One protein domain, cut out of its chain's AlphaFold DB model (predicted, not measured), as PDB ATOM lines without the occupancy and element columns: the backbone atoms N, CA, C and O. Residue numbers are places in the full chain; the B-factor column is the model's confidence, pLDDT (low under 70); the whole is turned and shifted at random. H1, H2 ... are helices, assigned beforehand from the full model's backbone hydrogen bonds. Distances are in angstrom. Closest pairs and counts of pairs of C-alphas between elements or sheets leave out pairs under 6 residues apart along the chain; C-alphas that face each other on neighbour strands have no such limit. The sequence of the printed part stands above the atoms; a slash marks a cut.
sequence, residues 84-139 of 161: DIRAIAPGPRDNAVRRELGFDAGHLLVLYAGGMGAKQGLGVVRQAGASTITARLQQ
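AT A GLANCE: This is residues 84 to 139 of the 161 residues of an uncharacterized protein of Porticoccaceae bacterium (UniProt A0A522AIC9). There is little regular structure here: two short helices, H1 and H2, sit toward opposite ends of a flat, open winding of loops. Residues 84 to 92 stick out as a free arm before H1, and the long link to H2 passes through the middle. The printed part has 56 residues, of which the named elements hold 12; the class is all helix, with no named strand. The whole is loose, with a radius of gyration of the C-alphas of 13.1 A, and spans 32 by 30 by 15 A.

HOW THE PARTS SIT: H1, residues 96 to 100, and H2, residues 122 to 128, are apart. In both helices every O i to N i+4 pair is within hydrogen-bond range.

IN THESE COORDINATES: H1 begins at C-alpha 96 (-18.389, 15.507, -8.175) and is 6.0 A long from first to last C-alpha. H2 is 9.8 A long and ends at C-alpha 128 (-32.622, 22.777, -28.959).

THE WHOLE: The C-alphas farthest apart, those of Arg 86 and Gln 127, are 34.2 A apart. The printed part has no cut. The link from H1 to H2, 21 residues, is long. The model's pLDDT is under 70 at residues 118, 126 and 129 to 139.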
ATOM      1  N   ASP A  84     -15.763  -0.572 -22.740       81.94
ATOM      2  CA  ASP A  84     -15.512  -1.192 -21.439       81.94
ATOM      3  C   ASP A  84     -16.644  -0.832 -20.471       81.94
ATOM      4  O   ASP A  84     -16.643   0.226 -19.844       81.94
ATOM      5  N   ILE A  85     -17.617  -1.732 -20.356       85.12
ATOM      6  CA  ILE A  85     -18.782  -1.581 -19.474       85.12
ATOM      7  C   ILE A  85     -18.439  -1.677 -17.980       85.12
ATOM      8  O   ILE A  85     -19.295  -1.408 -17.144       85.12
ATOM      9  N   ARG A  86     -17.207  -2.071 -17.622       86.12
ATOM     10  CA  ARG A  86     -16.732  -2.016 -16.229       86.12
ATOM     11  C   ARG A  86     -16.208  -0.629 -15.881       86.12
ATOM     12  O   ARG A  86     -16.329  -0.208 -14.739       86.12
ATOM     13  N   ALA A  87     -15.631   0.066 -16.861       82.19
ATOM     14  CA  ALA A  87     -15.153   1.436 -16.704       82.19
ATOM     15  C   ALA A  87     -16.264   2.477 -16.920       82.19
ATOM     16  O   ALA A  87     -16.237   3.539 -16.305       82.19
ATOM     17  N   ILE A  88     -17.233   2.186 -17.795       83.62
ATOM     18  CA  ILE A  88     -18.339   3.083 -18.139       83.62
ATOM     19  C   ILE A  88     -19.644   2.451 -17.661       83.62
ATOM     20  O   ILE A  88     -20.254   1.646 -18.365       83.62
ATOM     21  N   ALA A  89     -20.066   2.836 -16.460       86.25
ATOM     22  CA  ALA A  89     -21.310   2.395 -15.845       86.25
ATOM     23  C   ALA A  89     -22.127   3.603 -15.349       86.25
ATOM     24  O   ALA A  89     -21.547   4.654 -15.060       86.25
ATOM     25  N   PRO A  90     -23.466   3.486 -15.248       89.56
ATOM     26  CA  PRO A  90     -24.296   4.533 -14.665       89.56
ATOM     27  C   PRO A  90     -23.859   4.856 -13.232       89.56
ATOM     28  O   PRO A  90     -23.717   3.958 -12.404       89.56
ATOM     29  N   GLY A  91     -23.654   6.141 -12.951       88.00
ATOM     30  CA  GLY A  91     -23.355   6.648 -11.613       88.00
ATOM     31  C   GLY A  91     -24.512   7.466 -11.029       88.00
ATOM     32  O   GLY A  91     -25.513   7.703 -11.712       88.00
ATOM     33  N   PRO A  92     -24.376   7.940  -9.779       89.31
ATOM     34  CA  PRO A  92     -25.332   8.858  -9.170       89.31
ATOM     35  C   PRO A  92     -25.525  10.133 -10.003       89.31
ATOM     36  O   PRO A  92     -24.575  10.669 -10.584       89.31
ATOM     37  N   ARG A  93     -26.768  10.638 -10.035       83.81
ATOM     38  CA  ARG A  93     -27.123  11.884 -10.737       83.81
ATOM     39  C   ARG A  93     -26.394  13.096 -10.155       83.81
ATOM     40  O   ARG A  93     -25.966  13.963 -10.914       83.81
ATOM     41  N   ASP A  94     -26.273  13.152  -8.833       84.75
ATOM     42  CA  ASP A  94     -25.448  14.143  -8.148       84.75
ATOM     43  C   ASP A  94     -24.038  13.578  -7.956       84.75
ATOM     44  O   ASP A  94     -23.831  12.621  -7.211       84.75
ATOM     45  N   ASN A  95     -23.072  14.116  -8.699       87.25
ATOM     46  CA  ASN A  95     -21.693  13.639  -8.697       87.25
ATOM     47  C   ASN A  95     -20.705  14.809  -8.628       87.25
ATOM     48  O   ASN A  95     -21.071  15.971  -8.805       87.25
ATOM     49  N   ALA A  96     -19.440  14.500  -8.328       86.56
ATOM     50  CA  ALA A  96     -18.389  15.507  -8.175       86.56
ATOM     51  C   ALA A  96     -18.252  16.400  -9.418       86.56
ATOM     52  O   ALA A  96     -18.267  17.615  -9.281       86.56
ATOM     53  N   VAL A  97     -18.261  15.811 -10.619       85.06
ATOM     54  CA  VAL A  97     -18.160  16.548 -11.891       85.06
ATOM     55  C   VAL A  97     -19.284  17.576 -12.037       85.06
ATOM     56  O   VAL A  97     -19.056  18.706 -12.455       85.06
ATOM     57  N   ARG A  98     -20.514  17.212 -11.669       86.69
ATOM     58  CA  ARG A  98     -21.668  18.110 -11.746       86.69
ATOM     59  C   ARG A  98     -21.553  19.294 -10.781       86.69
ATOM     60  O   ARG A  98     -21.887  20.412 -11.170       86.69
ATOM     61  N   ARG A  99     -21.051  19.048  -9.564       85.25
ATOM     62  CA  ARG A  99     -20.792  20.082  -8.547       85.25
ATOM     63  C   ARG A  99     -19.631  20.995  -8.938       85.25
ATOM     64  O   ARG A  99     -19.761  22.205  -8.821       85.25
ATOM     65  N   GLU A 100     -18.544  20.434  -9.467       86.88
ATOM     66  CA  GLU A 100     -17.394  21.193  -9.986       86.88
ATOM     67  C   GLU A 100     -17.783  22.122 -11.139       86.88
ATOM     68  O   GLU A 100     -17.248  23.220 -11.264       86.88
ATOM     69  N   LEU A 101     -18.747  21.706 -11.962       84.44
ATOM     70  CA  LEU A 101     -19.291  22.520 -13.046       84.44
ATOM     71  C   LEU A 101     -20.387  23.506 -12.593       84.44
ATOM     72  O   LEU A 101     -20.918  24.229 -13.432       84.44
ATOM     73  N   GLY A 102     -20.731  23.542 -11.299       85.62
ATOM     74  CA  GLY A 102     -21.693  24.491 -10.730       85.62
ATOM     75  C   GLY A 102     -23.165  24.208 -11.054       85.62
ATOM     76  O   GLY A 102     -23.961  25.140 -11.075       85.62
ATOM     77  N   PHE A 103     -23.548  22.953 -11.335       85.12
ATOM     78  CA  PHE A 103     -24.943  22.604 -11.638       85.12
ATOM     79  C   PHE A 103     -25.678  21.938 -10.470       85.12
ATOM     80  O   PHE A 103     -25.375  20.812 -10.072       85.12
ATOM     81  N   ASP A 104     -26.768  22.567 -10.041       82.38
ATOM     82  CA  ASP A 104     -27.683  22.045  -9.011       82.38
ATOM     83  C   ASP A 104     -28.693  21.043  -9.567       82.38
ATOM     84  O   ASP A 104     -28.957  21.033 -10.765       82.38
ATOM     85  N   ALA A 105     -29.294  20.187  -8.726       81.12
ATOM     86  CA  ALA A 105     -30.196  19.078  -9.108       81.12
ATOM     87  C   ALA A 105     -31.316  19.442 -10.111       81.12
ATOM     88  O   ALA A 105     -31.678  18.600 -10.943       81.12
ATOM     89  N   GLY A 106     -31.797  20.690 -10.077       82.31
ATOM     90  CA  GLY A 106     -32.819  21.224 -10.983       82.31
ATOM     91  C   GLY A 106     -32.352  21.480 -12.422       82.31
ATOM     92  O   GLY A 106     -33.183  21.537 -13.324       82.31
ATOM     93  N   HIS A 107     -31.044  21.574 -12.675       83.12
ATOM     94  CA  HIS A 107     -30.511  21.822 -14.014       83.12
ATOM     95  C   HIS A 107     -30.502  20.564 -14.890       83.12
ATOM     96  O   HIS A 107     -29.991  19.504 -14.499       83.12
ATOM     97  N   LEU A 108     -30.994  20.709 -16.122       80.56
ATOM     98  CA  LEU A 108     -30.811  19.723 -17.180       80.56
ATOM     99  C   LEU A 108     -29.397  19.858 -17.757       80.56
ATOM    100  O   LEU A 108     -29.099  20.816 -18.465       80.56
ATOM    101  N   LEU A 109     -28.536  18.884 -17.463       79.69
ATOM    102  CA  LEU A 109     -27.184  18.823 -18.010       79.69
ATOM    103  C   LEU A 109     -27.144  17.858 -19.195       79.69
ATOM    104  O   LEU A 109     -27.437  16.671 -19.045       79.69
ATOM    105  N   VAL A 110     -26.735  18.363 -20.357       81.56
ATOM    106  CA  VAL A 110     -26.518  17.568 -21.569       81.56
ATOM    107  C   VAL A 110     -25.036  17.622 -21.929       81.56
ATOM    108  O   VAL A 110     -24.502  18.696 -22.201       81.56
ATOM    109  N   LEU A 111     -24.374  16.462 -21.934       81.06
ATOM    110  CA  LEU A 111     -22.975  16.323 -22.336       81.06
ATOM    111  C   LEU A 111     -22.891  15.785 -23.765       81.06
ATOM    112  O   LEU A 111     -23.378  14.693 -24.056       81.06
ATOM    113  N   TYR A 112     -22.192  16.512 -24.632       82.25
ATOM    114  CA  TYR A 112     -21.756  15.988 -25.921       82.25
ATOM    115  C   TYR A 112     -20.275  15.600 -25.860       82.25
ATOM    116  O   TYR A 112     -19.411  16.456 -25.678       82.25
ATOM    117  N   ALA A 113     -19.986  14.315 -26.061       77.38
ATOM    118  CA  ALA A 113     -18.631  13.774 -26.119       77.38
ATOM    119  C   ALA A 113     -18.347  13.223 -27.525       77.38
ATOM    120  O   ALA A 113     -18.682  12.085 -27.852       77.38
ATOM    121  N   GLY A 114     -17.734  14.036 -28.387       75.25
ATOM    122  CA  GLY A 114     -17.478  13.653 -29.774       75.25
ATOM    123  C   GLY A 114     -16.667  14.681 -30.555       75.25
ATOM    124  O   GLY A 114     -16.285  15.735 -30.047       75.25
ATOM    125  N   GLY A 115     -16.392  14.376 -31.824       78.06
ATOM    126  CA  GLY A 115     -15.736  15.327 -32.720       78.06
ATOM    127  C   GLY A 115     -16.571  16.601 -32.896       78.06
ATOM    128  O   GLY A 115     -17.794  16.538 -32.993       78.06
ATOM    129  N   MET A 116     -15.919  17.759 -32.974       74.50
ATOM    130  CA  MET A 116     -16.577  19.040 -33.257       74.50
ATOM    131  C   MET A 116     -16.424  19.361 -34.744       74.50
ATOM    132  O   MET A 116     -15.456  19.993 -35.159       74.50
ATOM    133  N   GLY A 117     -17.339  18.854 -35.568       71.94
ATOM    134  CA  GLY A 117     -17.342  19.108 -37.007       71.94
ATOM    135  C   GLY A 117     -18.758  19.232 -37.551       71.94
ATOM    136  O   GLY A 117     -19.691  18.676 -36.977       71.94
ATOM    137  N   ALA A 118     -18.914  19.913 -38.690       69.75
ATOM    138  CA  ALA A 118     -20.221  20.172 -39.309       69.75
ATOM    139  C   ALA A 118     -21.048  18.894 -39.562       69.75
ATOM    140  O   ALA A 118     -22.272  18.919 -39.510       69.75
ATOM    141  N   LYS A 119     -20.376  17.752 -39.760       77.19
ATOM    142  CA  LYS A 119     -21.013  16.440 -39.962       77.19
ATOM    143  C   LYS A 119     -21.701  15.870 -38.716       77.19
ATOM    144  O   LYS A 119     -22.432  14.900 -38.848       77.19
ATOM    145  N   GLN A 120     -21.453  16.436 -37.534       78.81
ATOM    146  CA  GLN A 120     -21.944  15.907 -36.258       78.81
ATOM    147  C   GLN A 120     -23.244  16.569 -35.781       78.81
ATOM    148  O   GLN A 120     -23.702  16.291 -34.680       78.81
ATOM    149  N   GLY A 121     -23.842  17.458 -36.583       75.06
ATOM    150  CA  GLY A 121     -25.188  17.978 -36.315       75.06
ATOM    151  C   GLY A 121     -25.317  18.848 -35.060       75.06
ATOM    152  O   GLY A 121     -26.432  19.115 -34.628       75.06
ATOM    153  N   LEU A 122     -24.207  19.338 -34.491       76.31
ATOM    154  CA  LEU A 122     -24.201  20.152 -33.265       76.31
ATOM    155  C   LEU A 122     -25.034  21.437 -33.364       76.31
ATOM    156  O   LEU A 122     -25.460  21.968 -32.342       76.31
ATOM    157  N   GLY A 123     -25.309  21.915 -34.581       75.00
ATOM    158  CA  GLY A 123     -26.245  23.016 -34.807       75.00
ATOM    159  C   GLY A 123     -27.649  22.719 -34.274       75.00
ATOM    160  O   GLY A 123     -28.265  23.607 -33.697       75.00
ATOM    161  N   VAL A 124     -28.109  21.468 -34.382       78.50
ATOM    162  CA  VAL A 124     -29.416  21.026 -33.872       78.50
ATOM    163  C   VAL A 124     -29.423  21.021 -32.345       78.50
ATOM    164  O   VAL A 124     -30.350  21.538 -31.734       78.50
ATOM    165  N   VAL A 125     -28.354  20.520 -31.716       73.56
ATOM    166  CA  VAL A 125     -28.209  20.521 -30.247       73.56
ATOM    167  C   VAL A 125     -28.177  21.953 -29.710       73.56
ATOM    168  O   VAL A 125     -28.856  22.264 -28.738       73.56
ATOM    169  N   ARG A 126     -27.456  22.851 -30.394       69.69
ATOM    170  CA  ARG A 126     -27.408  24.276 -30.046       69.69
ATOM    171  C   ARG A 126     -28.769  24.962 -30.198       69.69
ATOM    172  O   ARG A 126     -29.096  25.821 -29.391       69.69
ATOM    173  N   GLN A 127     -29.540  24.616 -31.230       75.12
ATOM    174  CA  GLN A 127     -30.891  25.153 -31.439       75.12
ATOM    175  C   GLN A 127     -31.894  24.637 -30.398       75.12
ATOM    176  O   GLN A 127     -32.840  25.348 -30.076       75.12
ATOM    177  N   ALA A 128     -31.686  23.432 -29.865       72.31
ATOM    178  CA  ALA A 128     -32.622  22.777 -28.959       72.31
ATOM    179  C   ALA A 128     -32.510  23.196 -27.477       72.31
ATOM    180  O   ALA A 128     -33.407  22.850 -26.710       72.31
ATOM    181  N   GLY A 129     -31.471  23.917 -27.026       62.94
ATOM    182  CA  GLY A 129     -31.434  24.321 -25.611       62.94
ATOM    183  C   GLY A 129     -30.192  25.049 -25.084       62.94
ATOM    184  O   GLY A 129     -29.052  24.778 -25.464       62.94
ATOM    185  N   ALA A 130     -30.458  25.956 -24.137       55.06
ATOM    186  CA  ALA A 130     -29.674  27.128 -23.737       55.06
ATOM    187  C   ALA A 130     -28.575  26.935 -22.664       55.06
ATOM    188  O   ALA A 130     -28.140  27.908 -22.057       55.06
ATOM    189  N   SER A 131     -28.069  25.727 -22.410       56.03
ATOM    190  CA  SER A 131     -26.920  25.534 -21.494       56.03
ATOM    191  C   SER A 131     -26.124  24.282 -21.861       56.03
ATOM    192  O   SER A 131     -25.967  23.354 -21.073       56.03
ATOM    193  N   THR A 132     -25.658  24.214 -23.108       55.50
ATOM    194  CA  THR A 132     -24.838  23.087 -23.569       55.50
ATOM    195  C   THR A 132     -23.383  23.312 -23.168       55.50
ATOM    196  O   THR A 132     -22.693  24.128 -23.783       55.50
ATOM    197  N   ILE A 133     -22.878  22.553 -22.193       55.50
ATOM    198  CA  ILE A 133     -21.429  22.449 -21.995       55.50
ATOM    199  C   ILE A 133     -20.874  21.469 -23.019       55.50
ATOM    200  O   ILE A 133     -21.125  20.264 -22.984       55.50
ATOM    201  N   THR A 134     -20.074  22.005 -23.936       52.06
ATOM    202  CA  THR A 134     -19.313  21.197 -24.885       52.06
ATOM    203  C   THR A 134     -17.938  20.927 -24.289       52.06
ATOM    204  O   THR A 134     -16.992  21.679 -24.513       52.06
ATOM    205  N   ALA A 135     -17.814  19.857 -23.505       45.62
ATOM    206  CA  ALA A 135     -16.506  19.391 -23.065       45.62
ATOM    207  C   ALA A 135     -15.861  18.576 -24.194       45.62
ATOM    208  O   ALA A 135     -16.378  17.541 -24.623       45.62
ATOM    209  N   ARG A 136     -14.708  19.032 -24.690       42.56
ATOM    210  CA  ARG A 136     -13.916  18.272 -25.659       42.56
ATOM    211  C   ARG A 136     -13.193  17.142 -24.931       42.56
ATOM    212  O   ARG A 136     -12.016  17.259 -24.613       42.56
ATOM    213  N   LEU A 137     -13.885  16.035 -24.696       39.44
ATOM    214  CA  LEU A 137     -13.218  14.809 -24.282       39.44
ATOM    215  C   LEU A 137     -12.404  14.302 -25.479       39.44
ATOM    216  O   LEU A 137     -12.961  13.882 -26.497       39.44
ATOM    217  N   GLN A 138     -11.075  14.409 -25.388       34.94
ATOM    218  CA  GLN A 138     -10.174  13.655 -26.257       34.94
ATOM    219  C   GLN A 138     -10.601  12.198 -26.166       34.94
ATOM    220  O   GLN A 138     -10.640  11.625 -25.080       34.94
ATOM    221  N   GLN A 139     -11.024  11.638 -27.298       39.03
ATOM    222  CA  GLN A 139     -11.548  10.284 -27.298       39.03
ATOM    223  C   GLN A 139     -10.483   9.343 -26.731       39.03
ATOM    224  O   GLN A 139      -9.333   9.425 -27.175       39.03
TER     225      GLN A 139